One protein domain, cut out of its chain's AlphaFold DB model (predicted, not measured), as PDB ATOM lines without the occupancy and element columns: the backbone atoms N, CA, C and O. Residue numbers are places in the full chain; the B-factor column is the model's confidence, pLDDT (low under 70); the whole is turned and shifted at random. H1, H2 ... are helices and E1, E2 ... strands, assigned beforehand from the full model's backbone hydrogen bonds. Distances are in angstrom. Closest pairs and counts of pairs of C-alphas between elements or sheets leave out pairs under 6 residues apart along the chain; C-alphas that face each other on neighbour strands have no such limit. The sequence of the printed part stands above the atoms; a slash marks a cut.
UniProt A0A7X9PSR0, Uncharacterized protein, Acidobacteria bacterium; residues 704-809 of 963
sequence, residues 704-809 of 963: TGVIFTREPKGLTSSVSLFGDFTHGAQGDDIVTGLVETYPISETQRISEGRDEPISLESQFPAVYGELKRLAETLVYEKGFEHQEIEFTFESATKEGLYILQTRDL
ATOM      1  N   THR A 704      32.505 -21.563  -4.643       94.56
ATOM      2  CA  THR A 704      33.296 -22.786  -4.750       94.56
ATOM      3  C   THR A 704      34.003 -22.799  -6.091       94.56
ATOM      4  O   THR A 704      33.590 -22.102  -7.020       94.56
ATOM      5  N   GLY A 705      35.077 -23.567  -6.202       93.50
ATOM      6  CA  GLY A 705      35.826 -23.649  -7.443       93.50
ATOM      7  C   GLY A 705      36.836 -24.776  -7.466       93.50
ATOM      8  O   GLY A 705      37.107 -25.438  -6.460       93.50
ATOM      9  N   VAL A 706      37.402 -24.962  -8.649       92.75
ATOM     10  CA  VAL A 706      38.506 -25.873  -8.914       92.75
ATOM     11  C   VAL A 706      39.590 -25.072  -9.621       92.75
ATOM     12  O   VAL A 706      39.329 -24.447 -10.651       92.75
ATOM     13  N   ILE A 707      40.796 -25.069  -9.053       93.50
ATOM     14  CA  ILE A 707      41.972 -24.431  -9.648       93.50
ATOM     15  C   ILE A 707      43.004 -25.470 -10.053       93.50
ATOM     16  O   ILE A 707      43.200 -26.475  -9.381       93.50
ATOM     17  N   PHE A 708      43.743 -25.155 -11.096       91.94
ATOM     18  CA  PHE A 708      45.004 -25.755 -11.467       91.94
ATOM     19  C   PHE A 708      46.118 -24.775 -11.108       91.94
ATOM     20  O   PHE A 708      45.993 -23.571 -11.350       91.94
ATOM     21  N   THR A 709      47.222 -25.264 -10.544       92.44
ATOM     22  CA  THR A 709      48.373 -24.408 -10.202       92.44
ATOM     23  C   THR A 709      49.244 -24.066 -11.411       92.44
ATOM     24  O   THR A 709      50.217 -23.332 -11.270       92.44
ATOM     25  N   ARG A 710      48.914 -24.590 -12.594       89.06
ATOM     26  CA  ARG A 710      49.375 -24.112 -13.903       89.06
ATOM     27  C   ARG A 710      48.241 -24.245 -14.907       89.06
ATOM     28  O   ARG A 710      47.334 -25.051 -14.715       89.06
ATOM     29  N   GLU A 711      48.361 -23.553 -16.029       84.69
ATOM     30  CA  GLU A 711      47.523 -23.829 -17.189       84.69
ATOM     31  C   GLU A 711      47.726 -25.291 -17.651       84.69
ATOM     32  O   GLU A 711      48.863 -25.676 -17.946       84.69
ATOM     33  N   PRO A 712      46.664 -26.118 -17.750       76.75
ATOM     34  CA  PRO A 712      46.797 -27.534 -18.107       76.75
ATOM     35  C   PRO A 712      47.518 -27.767 -19.442       76.75
ATOM     36  O   PRO A 712      48.354 -28.669 -19.546       76.75
ATOM     37  N   LYS A 713      47.244 -26.907 -20.435       71.81
ATOM     38  CA  LYS A 713      47.857 -26.916 -21.776       71.81
ATOM     39  C   LYS A 713      49.180 -26.146 -21.855       71.81
ATOM     40  O   LYS A 713      49.910 -26.291 -22.833       71.81
ATOM     41  N   GLY A 714      49.481 -25.324 -20.853       69.00
ATOM     42  CA  GLY A 714      50.659 -24.468 -20.834       69.00
ATOM     43  C   GLY A 714      51.944 -25.259 -20.592       69.00
ATOM     44  O   GLY A 714      51.974 -26.212 -19.812       69.00
ATOM     45  N   LEU A 715      53.027 -24.828 -21.243       67.69
ATOM     46  CA  LEU A 715      54.384 -25.366 -21.051       67.69
ATOM     47  C   LEU A 715      55.151 -24.656 -19.921       67.69
ATOM     48  O   LEU A 715      56.306 -24.979 -19.651       67.69
ATOM     49  N   THR A 716      54.539 -23.660 -19.278       71.81
ATOM     50  CA  THR A 716      55.166 -22.880 -18.209       71.81
ATOM     51  C   THR A 716      55.220 -23.664 -16.903       71.81
ATOM     52  O   THR A 716      54.216 -24.232 -16.478       71.81
ATOM     53  N   SER A 717      56.366 -23.609 -16.224       75.50
ATOM     54  CA  SER A 717      56.569 -24.154 -14.872       75.50
ATOM     55  C   SER A 717      56.261 -23.152 -13.748       75.50
ATOM     56  O   SER A 717      56.418 -23.456 -12.566       75.50
ATOM     57  N   SER A 718      55.861 -21.924 -14.089       86.19
ATOM     58  CA  SER A 718      55.447 -20.923 -13.106       86.19
ATOM     59  C   SER A 718      54.043 -21.211 -12.578       86.19
ATOM     60  O   SER A 718      53.162 -21.585 -13.354       86.19
ATOM     61  N   VAL A 719      53.810 -20.966 -11.286       90.25
ATOM     62  CA  VAL A 719      52.477 -21.062 -10.692       90.25
ATOM     63  C   VAL A 719      51.598 -19.953 -11.266       90.25
ATOM     64  O   VAL A 719      51.850 -18.765 -11.063       90.25
ATOM     65  N   SER A 720      50.568 -20.362 -11.998       90.44
ATOM     66  CA  SER A 720      49.543 -19.494 -12.570       90.44
ATOM     67  C   SER A 720      48.199 -20.171 -12.374       90.44
ATOM     68  O   SER A 720      48.022 -21.315 -12.795       90.44
ATOM     69  N   LEU A 721      47.281 -19.491 -11.687       93.06
ATOM     70  CA  LEU A 721      45.992 -20.075 -11.351       93.06
ATOM     71  C   LEU A 721      45.061 -20.056 -12.563       93.06
ATOM     72  O   LEU A 721      44.795 -19.006 -13.155       93.06
ATOM     73  N   PHE A 722      44.546 -21.232 -12.891       90.50
ATOM     74  CA  PHE A 722      43.636 -21.469 -14.007       90.50
ATOM     75  C   PHE A 722      42.490 -22.360 -13.536       90.50
ATOM     76  O   PHE A 722      42.720 -23.223 -12.699       90.50
ATOM     77  N   GLY A 723      41.274 -22.209 -14.052       90.25
ATOM     78  CA  GLY A 723      40.184 -23.142 -13.748       90.25
ATOM     79  C   GLY A 723      38.815 -22.485 -13.765       90.25
ATOM     80  O   GLY A 723      38.595 -21.519 -14.489       90.25
ATOM     81  N   ASP A 724      37.894 -22.997 -12.953       90.00
ATOM     82  CA  ASP A 724      36.512 -22.521 -12.913       90.00
ATOM     83  C   ASP A 724      36.054 -22.293 -11.464       90.00
ATOM     84  O   ASP A 724      36.311 -23.113 -10.578       90.00
ATOM     85  N   PHE A 725      35.330 -21.201 -11.225       92.31
ATOM     86  CA  PHE A 725      34.603 -20.963  -9.977       92.31
ATOM     87  C   PHE A 725      33.164 -20.522 -10.243       92.31
ATOM     88  O   PHE A 725      32.801 -20.114 -11.345       92.31
ATOM     89  N   THR A 726      32.333 -20.581  -9.211       90.31
ATOM     90  CA  THR A 726      30.999 -19.982  -9.224       90.31
ATOM     91  C   THR A 726      30.646 -19.486  -7.821       90.31
ATOM     92  O   THR A 726      31.143 -20.017  -6.821       90.31
ATOM     93  N   HIS A 727      29.804 -18.459  -7.736       88.88
ATOM     94  CA  HIS A 727      29.309 -17.925  -6.467       88.88
ATOM     95  C   HIS A 727      27.895 -18.453  -6.180       88.88
ATOM     96  O   HIS A 727      27.111 -18.694  -7.096       88.88
ATOM     97  N   GLY A 728      27.538 -18.621  -4.907       85.50
ATOM     98  CA  GLY A 728      26.199 -19.063  -4.507       85.50
ATOM     99  C   GLY A 728      25.863 -20.518  -4.880       85.50
ATOM    100  O   GLY A 728      24.686 -20.848  -5.038       85.50
ATOM    101  N   ALA A 729      26.861 -21.397  -5.021       85.56
ATOM    102  CA  ALA A 729      26.673 -22.801  -5.407       85.56
ATOM    103  C   ALA A 729      27.547 -23.768  -4.589       85.56
ATOM    104  O   ALA A 729      28.463 -23.358  -3.879       85.56
ATOM    105  N   GLN A 730      27.259 -25.071  -4.671       86.44
ATOM    106  CA  GLN A 730      28.084 -26.116  -4.046       86.44
ATOM    107  C   GLN A 730      29.034 -26.739  -5.076       86.44
ATOM    108  O   GLN A 730      28.753 -26.707  -6.268       86.44
ATOM    109  N   GLY A 731      30.165 -27.301  -4.629       78.50
ATOM    110  CA  GLY A 731      31.223 -27.799  -5.527       78.50
ATOM    111  C   GLY A 731      30.743 -28.800  -6.581       78.50
ATOM    112  O   GLY A 731      31.202 -28.767  -7.719       78.50
ATOM    113  N   ASP A 732      29.755 -29.624  -6.230       78.19
ATOM    114  CA  ASP A 732      29.126 -30.585  -7.141       78.19
ATOM    115  C   ASP A 732      28.484 -29.923  -8.376       78.19
ATOM    116  O   ASP A 732      28.519 -30.479  -9.470       78.19
ATOM    117  N   ASP A 733      27.983 -28.689  -8.247       77.19
ATOM    118  CA  ASP A 733      27.385 -27.947  -9.363       77.19
ATOM    119  C   ASP A 733      28.404 -27.625 -10.467       77.19
ATOM    120  O   ASP A 733      28.059 -27.599 -11.651       77.19
ATOM    121  N   ILE A 734      29.666 -27.394 -10.086       78.50
ATOM    122  CA  ILE A 734      30.761 -27.114 -11.025       78.50
ATOM    123  C   ILE A 734      31.155 -28.392 -11.757       78.50
ATOM    124  O   ILE A 734      31.265 -28.399 -12.983       78.50
ATOM    125  N   VAL A 735      31.334 -29.485 -11.011       70.75
ATOM    126  CA  VAL A 735      31.791 -30.765 -11.569       70.75
ATOM    127  C   VAL A 735      30.739 -31.358 -12.510       70.75
ATOM    128  O   VAL A 735      31.088 -31.862 -13.579       70.75
ATOM    129  N   THR A 736      29.455 -31.250 -12.161       67.25
ATOM    130  CA  THR A 736      28.332 -31.707 -13.001       67.25
ATOM    131  C   THR A 736      28.033 -30.776 -14.180       67.25
ATOM    132  O   THR A 736      27.312 -31.162 -15.093       67.25
ATOM    133  N   GLY A 737      28.595 -29.560 -14.206       66.38
ATOM    134  CA  GLY A 737      28.387 -28.599 -15.293       66.38
ATOM    135  C   GLY A 737      26.979 -27.996 -15.338       66.38
ATOM    136  O   GLY A 737      26.561 -27.493 -16.379       66.38
ATOM    137  N   LEU A 738      26.240 -28.053 -14.228       67.00
ATOM    138  CA  LEU A 738      24.850 -27.595 -14.136       67.00
ATOM    139  C   LEU A 738      24.695 -26.086 -13.951       67.00
ATOM    140  O   LEU A 738      23.604 -25.546 -14.151       67.00
ATOM    141  N   VAL A 739      25.764 -25.411 -13.544       73.88
ATOM    142  CA  VAL A 739      25.781 -23.970 -13.303       73.88
ATOM    143  C   VAL A 739      26.758 -23.274 -14.231       73.88
ATOM    144  O   VAL A 739      27.717 -23.856 -14.732       73.88
ATOM    145  N   GLU A 740      26.494 -21.994 -14.444       77.19
ATOM    146  CA  GLU A 740      27.417 -21.103 -15.126       77.19
ATOM    147  C   GLU A 740      28.700 -20.953 -14.291       77.19
ATOM    148  O   GLU A 740      28.644 -20.672 -13.087       77.19
ATOM    149  N   THR A 741      29.849 -21.187 -14.931       85.44
ATOM    150  CA  THR A 741      31.170 -21.065 -14.313       85.44
ATOM    151  C   THR A 741      31.935 -19.878 -14.877       85.44
ATOM    152  O   THR A 741      31.857 -19.547 -16.063       85.44
ATOM    153  N   TYR A 742      32.725 -19.261 -14.011       88.19
ATOM    154  CA  TYR A 742      33.528 -18.083 -14.292       88.19
ATOM    155  C   TYR A 742      35.023 -18.420 -14.165       88.19
ATOM    156  O   TYR A 742      35.387 -19.326 -13.408       88.19
ATOM    157  N   PRO A 743      35.900 -17.722 -14.903       90.06
ATOM    158  CA  PRO A 743      37.339 -17.978 -14.894       90.06
ATOM    159  C   PRO A 743      38.000 -17.577 -13.568       90.06
ATOM    160  O   PRO A 743      37.552 -16.664 -12.875       90.06
ATOM    161  N   ILE A 744      39.107 -18.235 -13.223       93.56
ATOM    162  CA  ILE A 744      39.830 -17.975 -11.968       93.56
ATOM    163  C   ILE A 744      40.669 -16.696 -12.047       93.56
ATOM    164  O   ILE A 744      40.679 -15.920 -11.094       93.56
ATOM    165  N   SER A 745      41.352 -16.460 -13.168       91.88
ATOM    166  CA  SER A 745      42.218 -15.290 -13.370       91.88
ATOM    167  C   SER A 745      41.754 -14.414 -14.533       91.88
ATOM    168  O   SER A 745      41.087 -14.877 -15.463       91.88
ATOM    169  N   GLU A 746      42.142 -13.138 -14.519       89.19
ATOM    170  CA  GLU A 746      41.864 -12.221 -15.633       89.19
ATOM    171  C   GLU A 746      42.616 -12.633 -16.904       89.19
ATOM    172  O   GLU A 746      42.077 -12.539 -18.008       89.19
ATOM    173  N   THR A 747      43.831 -13.169 -16.755       86.75
ATOM    174  CA  THR A 747      44.611 -13.713 -17.875       86.75
ATOM    175  C   THR A 747      43.857 -14.840 -18.580       86.75
ATOM    176  O   THR A 747      43.776 -14.837 -19.807       86.75
ATOM    177  N   GLN A 748      43.259 -15.763 -17.816       86.94
ATOM    178  CA  GLN A 748      42.418 -16.834 -18.358       86.94
ATOM    179  C   GLN A 748      41.180 -16.277 -19.072       86.94
ATOM    180  O   GLN A 748      40.840 -16.724 -20.165       86.94
ATOM    181  N   ARG A 749      40.499 -15.294 -18.473       84.00
ATOM    182  CA  ARG A 749      39.296 -14.686 -19.062       84.00
ATOM    183  C   ARG A 749      39.579 -14.105 -20.450       84.00
ATOM    184  O   ARG A 749      38.810 -14.334 -21.381       84.00
ATOM    185  N   ILE A 750      40.701 -13.393 -20.587       81.94
ATOM    186  CA  ILE A 750      41.136 -12.795 -21.855       81.94
ATOM    187  C   ILE A 750      41.552 -13.881 -22.857       81.94
ATOM    188  O   ILE A 750      41.167 -13.799 -24.023       81.94
ATOM    189  N   SER A 751      42.319 -14.893 -22.431       76.38
ATOM    190  CA  SER A 751      42.849 -15.921 -23.339       76.38
ATOM    191  C   SER A 751      41.777 -16.863 -23.888       76.38
ATOM    192  O   SER A 751      41.852 -17.265 -25.048       76.38
ATOM    193  N   GLU A 752      40.755 -17.186 -23.093       72.31
ATOM    194  CA  GLU A 752      39.636 -18.028 -23.522       72.31
ATOM    195  C   GLU A 752      38.583 -17.265 -24.347       72.31
ATOM    196  O   GLU A 752      37.651 -17.883 -24.861       72.31
ATOM    197  N   GLY A 753      38.715 -15.939 -24.498       66.69
ATOM    198  CA  GLY A 753      37.728 -15.113 -25.204       66.69
ATOM    199  C   GLY A 753      36.348 -15.149 -24.542       66.69
ATOM    200  O   GLY A 753      35.333 -15.095 -25.230       66.69
ATOM    201  N   ARG A 754      36.323 -15.304 -23.213       68.25
ATOM    202  CA  ARG A 754      35.111 -15.336 -22.393       68.25
ATOM    203  C   ARG A 754      34.526 -13.919 -22.298       68.25
ATOM    204  O   ARG A 754      35.168 -13.024 -21.748       68.25
ATOM    205  N   ASP A 755      33.322 -13.715 -22.842       61.44
ATOM    206  CA  ASP A 755      32.589 -12.433 -22.813       61.44
ATOM    207  C   ASP A 755      32.053 -12.081 -21.404       61.44
ATOM    208  O   ASP A 755      31.450 -11.026 -21.194       61.44
ATOM    209  N   GLU A 756      32.253 -12.957 -20.413       66.94
ATOM    210  CA  GLU A 756      31.830 -12.748 -19.032       66.94
ATOM    211  C   GLU A 756      32.564 -11.564 -18.359       66.94
ATOM    212  O   GLU A 756      33.767 -11.366 -18.558       66.94
ATOM    213  N   PRO A 757      31.877 -10.780 -17.503       71.88
ATOM    214  CA  PRO A 757      32.442  -9.570 -16.901       71.88
ATOM    215  C   PRO A 757      33.294  -9.806 -15.640       71.88
ATOM    216  O   PRO A 757      33.848  -8.843 -15.116       71.88
ATOM    217  N   ILE A 758      33.368 -11.037 -15.116       86.38
ATOM    218  CA  ILE A 758      33.958 -11.329 -13.796       86.38
ATOM    219  C   ILE A 758      34.962 -12.489 -13.826       86.38
ATOM    220  O   ILE A 758      34.819 -13.435 -14.601       86.38
ATOM    221  N   SER A 759      35.950 -12.429 -12.932       92.00
ATOM    222  CA  SER A 759      36.833 -13.538 -12.552       92.00
ATOM    223  C   SER A 759      36.977 -13.609 -11.025       92.00
ATOM    224  O   SER A 759      36.596 -12.671 -10.315       92.00
ATOM    225  N   LEU A 760      37.537 -14.704 -10.495       94.19
ATOM    226  CA  LEU A 760      37.782 -14.820  -9.050       94.19
ATOM    227  C   LEU A 760      38.781 -13.747  -8.595       94.19
ATOM    228  O   LEU A 760      38.615 -13.160  -7.529       94.19
ATOM    229  N   GLU A 761      39.789 -13.472  -9.423       95.06
ATOM    230  CA  GLU A 761      40.804 -12.442  -9.196       95.06
ATOM    231  C   GLU A 761      40.208 -11.032  -9.082       95.06
ATOM    232  O   GLU A 761      40.595 -10.285  -8.181       95.06
ATOM    233  N   SER A 762      39.247 -10.668  -9.940       93.12
ATOM    234  CA  SER A 762      38.628  -9.337  -9.910       93.12
ATOM    235  C   SER A 762      37.534  -9.194  -8.851       93.12
ATOM    236  O   SER A 762      37.447  -8.146  -8.208       93.12
ATOM    237  N   GLN A 763      36.717 -10.227  -8.628       92.62
ATOM    238  CA  GLN A 763      35.577 -10.153  -7.707       92.62
ATOM    239  C   GLN A 763      35.935 -10.515  -6.256       92.62
ATOM    240  O   GLN A 763      35.385  -9.926  -5.325       92.62
ATOM    241  N   PHE A 764      36.873 -11.445  -6.043       95.50
ATOM    242  CA  PHE A 764      37.267 -11.954  -4.723       95.50
ATOM    243  C   PHE A 764      38.799 -11.946  -4.532       95.50
ATOM    244  O   PHE A 764      39.408 -12.991  -4.270       95.50
ATOM    245  N   PRO A 765      39.456 -10.770  -4.592       95.75
ATOM    246  CA  PRO A 765      40.918 -10.668  -4.627       95.75
ATOM    247  C   PRO A 765      41.611 -11.242  -3.382       95.75
ATOM    248  O   PRO A 765      42.712 -11.779  -3.481       95.75
ATOM    249  N   ALA A 766      40.976 -11.174  -2.206       96.75
ATOM    250  CA  ALA A 766      41.532 -11.746  -0.978       96.75
ATOM    251  C   ALA A 766      41.541 -13.286  -0.997       96.75
ATOM    252  O   ALA A 766      42.506 -13.897  -0.540       96.75
ATOM    253  N   VAL A 767      40.493 -13.905  -1.552       96.81
ATOM    254  CA  VAL A 767      40.395 -15.364  -1.717       96.81
ATOM    255  C   VAL A 767      41.394 -15.834  -2.773       96.81
ATOM    256  O   VAL A 767      42.164 -16.758  -2.518       96.81
ATOM    257  N   TYR A 768      41.441 -15.156  -3.923       97.12
ATOM    258  CA  TYR A 768      42.401 -15.445  -4.988       97.12
ATOM    259  C   TYR A 768      43.856 -15.309  -4.515       97.12
ATOM    260  O   TYR A 768      44.672 -16.198  -4.751       97.12
ATOM    261  N   GLY A 769      44.179 -14.228  -3.796       97.00
ATOM    262  CA  GLY A 769      45.520 -13.998  -3.258       97.00
ATOM    263  C   GLY A 769      45.964 -15.095  -2.288       97.00
ATOM    264  O   GLY A 769      47.099 -15.565  -2.372       97.00
ATOM    265  N   GLU A 770      45.067 -15.552  -1.411       97.38
ATOM    266  CA  GLU A 770      45.364 -16.656  -0.496       97.38
ATOM    267  C   GLU A 770      45.503 -17.995  -1.235       97.38
ATOM    268  O   GLU A 770      46.451 -18.732  -0.972       97.38
ATOM    269  N   LEU A 771      44.641 -18.293  -2.214       97.06
ATOM    270  CA  LEU A 771      44.780 -19.482  -3.066       97.06
ATOM    271  C   LEU A 771      46.122 -19.507  -3.799       97.06
ATOM    272  O   LEU A 771      46.778 -20.549  -3.842       97.06
ATOM    273  N   LYS A 772      46.552 -18.364  -4.342       96.69
ATOM    274  CA  LYS A 772      47.833 -18.246  -5.041       96.69
ATOM    275  C   LYS A 772      48.994 -18.517  -4.092       96.69
ATOM    276  O   LYS A 772      49.856 -19.328  -4.411       96.69
ATOM    277  N   ARG A 773      48.967 -17.920  -2.896       97.00
ATOM    278  CA  ARG A 773      49.965 -18.165  -1.848       97.00
ATOM    279  C   ARG A 773      50.026 -19.646  -1.461       97.00
ATOM    280  O   ARG A 773      51.110 -20.210  -1.366       97.00
ATOM    281  N   LEU A 774      48.873 -20.288  -1.256       96.62
ATOM    282  CA  LEU A 774      48.791 -21.714  -0.923       96.62
ATOM    283  C   LEU A 774      49.333 -22.601  -2.058       96.62
ATOM    284  O   LEU A 774      50.061 -23.555  -1.784       96.62
ATOM    285  N   ALA A 775      49.027 -22.275  -3.316       96.00
ATOM    286  CA  ALA A 775      49.553 -22.968  -4.491       96.00
ATOM    287  C   ALA A 775      51.080 -22.830  -4.617       96.00
ATOM    288  O   ALA A 775      51.768 -23.826  -4.844       96.00
ATOM    289  N   GLU A 776      51.618 -21.625  -4.417       96.19
ATOM    290  CA  GLU A 776      53.061 -21.356  -4.409       96.19
ATOM    291  C   GLU A 776      53.766 -22.112  -3.279       96.19
ATOM    292  O   GLU A 776      54.766 -22.782  -3.525       96.19
ATOM    293  N   THR A 777      53.221 -22.094  -2.058       96.50
ATOM    294  CA  THR A 777      53.766 -22.879  -0.942       96.50
ATOM    295  C   THR A 777      53.773 -24.376  -1.269       96.50
ATOM    296  O   THR A 777      54.759 -25.061  -0.999       96.50
ATOM    297  N   LEU A 778      52.704 -24.910  -1.863       95.06
ATOM    298  CA  LEU A 778      52.603 -26.338  -2.170       95.06
ATOM    299  C   LEU A 778      53.629 -26.774  -3.231       95.06
ATOM    300  O   LEU A 778      54.346 -27.753  -3.021       95.06
ATOM    301  N   VAL A 779      53.743 -26.019  -4.326       93.75
ATOM    302  CA  VAL A 779      54.652 -26.335  -5.439       93.75
ATOM    303  C   VAL A 779      56.104 -26.001  -5.085       93.75
ATOM    304  O   VAL A 779      56.975 -26.864  -5.150       93.75
ATOM    305  N   TYR A 780      56.387 -24.769  -4.658       94.62
ATOM    306  CA  TYR A 780      57.759 -24.281  -4.496       94.62
ATOM    307  C   TYR A 780      58.395 -24.643  -3.155       94.62
ATOM    308  O   TYR A 780      59.573 -24.994  -3.122       94.62
ATOM    309  N   GLU A 781      57.655 -24.578  -2.045       94.88
ATOM    310  CA  GLU A 781      58.232 -24.848  -0.719       94.88
ATOM    311  C   GLU A 781      58.117 -26.318  -0.310       94.88
ATOM    312  O   GLU A 781      58.999 -26.843   0.373       94.88
ATOM    313  N   LYS A 782      57.011 -26.984  -0.666       93.81
ATOM    314  CA  LYS A 782      56.769 -28.395  -0.313       93.81
ATOM    315  C   LYS A 782      57.179 -29.373  -1.413       93.81
ATOM    316  O   LYS A 782      57.143 -30.575  -1.156       93.81
ATOM    317  N   GLY A 783      57.590 -28.872  -2.581       91.75
ATOM    318  CA  GLY A 783      58.120 -29.676  -3.683       91.75
ATOM    319  C   GLY A 783      57.088 -30.607  -4.314       91.75
ATOM    320  O   GLY A 783      57.444 -31.703  -4.738       91.75
ATOM    321  N   PHE A 784      55.810 -30.223  -4.305       92.12
ATOM    322  CA  PHE A 784      54.788 -30.957  -5.045       92.12
ATOM    323  C   PHE A 784      54.884 -30.608  -6.528       92.12
ATOM    324  O   PHE A 784      55.216 -29.479  -6.892       92.12
ATOM    325  N   GLU A 785      54.510 -31.561  -7.378       90.06
ATOM    326  CA  GLU A 785      54.185 -31.265  -8.771       90.06
ATOM    327  C   GLU A 785      53.026 -30.266  -8.845       90.06
ATOM    328  O   GLU A 785      52.333 -30.015  -7.852       90.06
ATOM    329  N   HIS A 786      52.765 -29.707 -10.026       91.12
ATOM    330  CA  HIS A 786      51.568 -28.890 -10.198       91.12
ATOM    331  C   HIS A 786      50.308 -29.671  -9.809       91.12
ATOM    332  O   HIS A 786      50.207 -30.874 -10.037       91.12
ATOM    333  N   GLN A 787      49.363 -28.977  -9.189       92.00
ATOM    334  CA  GLN A 787      48.205 -29.576  -8.541       92.00
ATOM    335  C   GLN A 787      46.918 -29.063  -9.167       92.00
ATOM    336  O   GLN A 787      46.854 -27.948  -9.683       92.00
ATOM    337  N   GLU A 788      45.879 -29.865  -9.035       91.50
ATOM    338  CA  GLU A 788      44.498 -29.424  -9.063       91.50
ATOM    339  C   GLU A 788      43.958 -29.382  -7.635       91.50
ATOM    340  O   GLU A 788      44.114 -30.341  -6.877       91.50
ATOM    341  N   ILE A 789      43.323 -28.274  -7.267       93.38
ATOM    342  CA  ILE A 789      42.844 -27.992  -5.919       93.38
ATOM    343  C   ILE A 789      41.359 -27.637  -5.990       93.38
ATOM    344  O   ILE A 789      40.964 -26.697  -6.679       93.38
ATOM    345  N   GLU A 790      40.543 -28.362  -5.226       93.94
ATOM    346  CA  GLU A 790      39.137 -28.022  -5.001       93.94
ATOM    347  C   GLU A 790      39.027 -27.152  -3.747       93.94
ATOM    348  O   GLU A 790      39.571 -27.495  -2.687       93.94
ATOM    349  N   PHE A 791      38.304 -26.040  -3.848       96.06
ATOM    350  CA  PHE A 791      38.152 -25.086  -2.755       96.06
ATOM    351  C   PHE A 791      36.717 -24.572  -2.629       96.06
ATOM    352  O   PHE A 791      35.940 -24.546  -3.584       96.06
ATOM    353  N   THR A 792      36.376 -24.114  -1.431       96.75
ATOM    354  CA  THR A 792      35.112 -23.434  -1.129       96.75
ATOM    355  C   THR A 792      35.399 -22.258  -0.215       96.75
ATOM    356  O   THR A 792      36.277 -22.348   0.639       96.75
ATOM    357  N   PHE A 793      34.669 -21.157  -0.380       96.50
ATOM    358  CA  PHE A 793      34.744 -20.012   0.513       96.50
ATOM    359  C   PHE A 793      33.359 -19.589   1.009       96.50
ATOM    360  O   PHE A 793      32.420 -19.465   0.228       96.50
ATOM    361  N   GLU A 794      33.227 -19.360   2.318       95.06
ATOM    362  CA  GLU A 794      31.959 -18.937   2.947       95.06
ATOM    363  C   GLU A 794      31.805 -17.409   3.054       95.06
ATOM    364  O   GLU A 794      30.749 -16.916   3.473       95.06
ATOM    365  N   SER A 795      32.877 -16.677   2.741       94.12
ATOM    366  CA  SER A 795      32.957 -15.216   2.697       94.12
ATOM    367  C   SER A 795      34.066 -14.766   1.746       94.12
ATOM    368  O   SER A 795      35.027 -15.496   1.508       94.12
ATOM    369  N   ALA A 796      33.999 -13.516   1.291       93.44
ATOM    370  CA  ALA A 796      34.999 -12.882   0.429       93.44
ATOM    371  C   ALA A 796      36.383 -12.644   1.088       93.44
ATOM    372  O   ALA A 796      37.214 -11.919   0.540       93.44
ATOM    373  N   THR A 797      36.643 -13.206   2.272       94.75
ATOM    374  CA  THR A 797      37.880 -13.013   3.047       94.75
ATOM    375  C   THR A 797      38.744 -14.272   3.032       94.75
ATOM    376  O   THR A 797      38.248 -15.377   2.816       94.75
ATOM    377  N   LYS A 798      40.044 -14.130   3.320       93.12
ATOM    378  CA  LYS A 798      40.974 -15.272   3.372       93.12
ATOM    379  C   LYS A 798      40.607 -16.297   4.454       93.12
ATOM    380  O   LYS A 798      40.838 -17.481   4.271       93.12
ATOM    381  N   GLU A 799      40.014 -15.858   5.567       93.12
ATOM    382  CA  GLU A 799      39.574 -16.738   6.660       93.12
ATOM    383  C   GLU A 799      38.361 -17.586   6.270       93.12
ATOM    384  O   GLU A 799      38.108 -18.612   6.895       93.12
ATOM    385  N   GLY A 800      37.610 -17.148   5.256       93.31
ATOM    386  CA  GLY A 800      36.473 -17.879   4.719       93.31
ATOM    387  C   GLY A 800      36.860 -18.988   3.748       93.31
ATOM    388  O   GLY A 800      35.972 -19.748   3.387       93.31
ATOM    389  N   LEU A 801      38.126 -19.079   3.315       97.00
ATOM    390  CA  LEU A 801      38.613 -20.048   2.330       97.00
ATOM    391  C   LEU A 801      38.933 -21.401   2.973       97.00
ATOM    392  O   LEU A 801      39.668 -21.475   3.953       97.00
ATOM    393  N   TYR A 802      38.476 -22.474   2.334       97.31
ATOM    394  CA  TYR A 802      38.746 -23.852   2.715       97.31
ATOM    395  C   TYR A 802      39.222 -24.679   1.522       97.31
ATOM    396  O   TYR A 802      38.658 -24.600   0.431       97.31
ATOM    397  N   ILE A 803      40.228 -25.523   1.753       96.88
ATOM    398  CA  ILE A 803      40.734 -26.485   0.771       96.88
ATOM    399  C   ILE A 803      40.103 -27.851   1.029       96.88
ATOM    400  O   ILE A 803      40.240 -28.423   2.114       96.88
ATOM    401  N   LEU A 804      39.404 -28.375   0.024       94.12
ATOM    402  CA  LEU A 804      38.583 -29.582   0.137       94.12
ATOM    403  C   LEU A 804      39.239 -30.823  -0.458       94.12
ATOM    404  O   LEU A 804      38.863 -31.942  -0.084       94.12
ATOM    405  N   GLN A 805      40.165 -30.633  -1.397       92.56
ATOM    406  CA  GLN A 805      40.903 -31.694  -2.072       92.56
ATOM    407  C   GLN A 805      42.123 -31.110  -2.792       92.56
ATOM    408  O   GLN A 805      42.086 -29.973  -3.252       92.56
ATOM    409  N   THR A 806      43.176 -31.913  -2.937       91.75
ATOM    410  CA  THR A 806      44.247 -31.677  -3.912       91.75
ATOM    411  C   THR A 806      44.561 -32.983  -4.629       91.75
ATOM    412  O   THR A 806      44.410 -34.062  -4.042       91.75
ATOM    413  N   ARG A 807      44.979 -32.894  -5.888       88.19
ATOM    414  CA  ARG A 807      45.506 -34.015  -6.668       88.19
ATOM    415  C   ARG A 807      46.597 -33.537  -7.613       88.19
ATOM    416  O   ARG A 807      46.566 -32.391  -8.051       88.19
ATOM    417  N   ASP A 808      47.505 -34.436  -7.970       86.56
ATOM    418  CA  ASP A 808      48.520 -34.141  -8.976       86.56
ATOM    419  C   ASP A 808      47.852 -33.832 -10.321       86.56
ATOM    420  O   ASP A 808      46.975 -34.570 -10.784       86.56
ATOM    421  N   LEU A 809      48.274 -32.734 -10.945       82.00
ATOM    422  CA  LEU A 809      47.909 -32.385 -12.307       82.00
ATOM    423  C   LEU A 809      48.864 -33.123 -13.253       82.00
ATOM    424  O   LEU A 809      50.069 -32.851 -13.215       82.00
TER     425      LEU A 809
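What this domain is: This is residues 704 to 809 of the 963 residues of an uncharacterized protein of Acidobacteria bacterium (UniProt A0A7X9PSR0). A twisted sheet of four strands has the long helix H4 packed slantwise over one face, while the short helix H1 covers part of the opposite face. The short helices H2 and H3 lie by the E2 edge of the sheet, and a long loop, residues 709 to 721, joins E1 to E2. The printed part has 106 residues with four named helices and four named strands, in the order E1 E2 H1 H2 H3 H4 E3 E4; the sheet runs E2 E1 E3 E4, antiparallel throughout, and the class is mixed, helices and strands. The whole is compact and rounded, with a radius of gyration of the C-alphas of 12.8 A and spans of 34 by 31 by 25 A.

How they stand to each other: The inner strands are E1, residues 704 to 708, and E3, residues 787 to 793, with N 705 and O 791 within hydrogen-bond range at 2.9 A. The edge strand E2, residues 722 to 727, forms a hairpin with E1, with N 708 and O 722 at 2.7 A. The other edge strand, E4, residues 801 to 808, bends by 59 degrees at residue 804 and forms a hairpin with E3, with N 788 and O 807 at 2.8 A. H4, residues 765 to 781, is on the sheet at a height of 9.5 A, over E3; on the local plane it stands at 31 degrees to E3, only just slantwise to the strands. The closest C-alphas of H4 and E3 are those of Val 767 and Phe 793, 7.6 A apart. H1, residues 731 to 735, is on the opposite face at a height of 7.9 A and only just over E1, with 3 of its 5 C-alphas. H2, residues 746 to 751, only grazes the sheet with residues 746 to 749. H3, residues 760 to 763, only grazes it with Leu 760. H3 and H4 touch only at the corner, the C-alphas of Glu 761 and Tyr 768 being 5.4 A apart. In H1, H2 and H4 every O i to N i+4 pair is within hydrogen-bond range; H3 is too short for such a pair, and its one O i to N i+3 pair is not within range.

Where its parts are: E1 begins at C-alpha 704 (33.296, -22.786, -4.750) and is 13.8 A long; E2 is 16.6 A, E3 18.8 A and E4 20.6 A, ending at C-alpha 808 (48.520, -34.141, -8.976). H4 runs 22.7 A from C-alpha 765 (40.918, -10.668, -4.627). H1, H2 and H3 measure 6.8 A, 8.6 A and 5.3 A.

The domain as a whole: The two C-alphas farthest apart, those of Asp 755 and Lys 782, are 36.7 A apart. The printed part has no cut, and its one long link is E1 to E2. The mean pLDDT of the printed part is 87.8, with residues 714 to 715, 736 to 738 and 753 to 756 under 70.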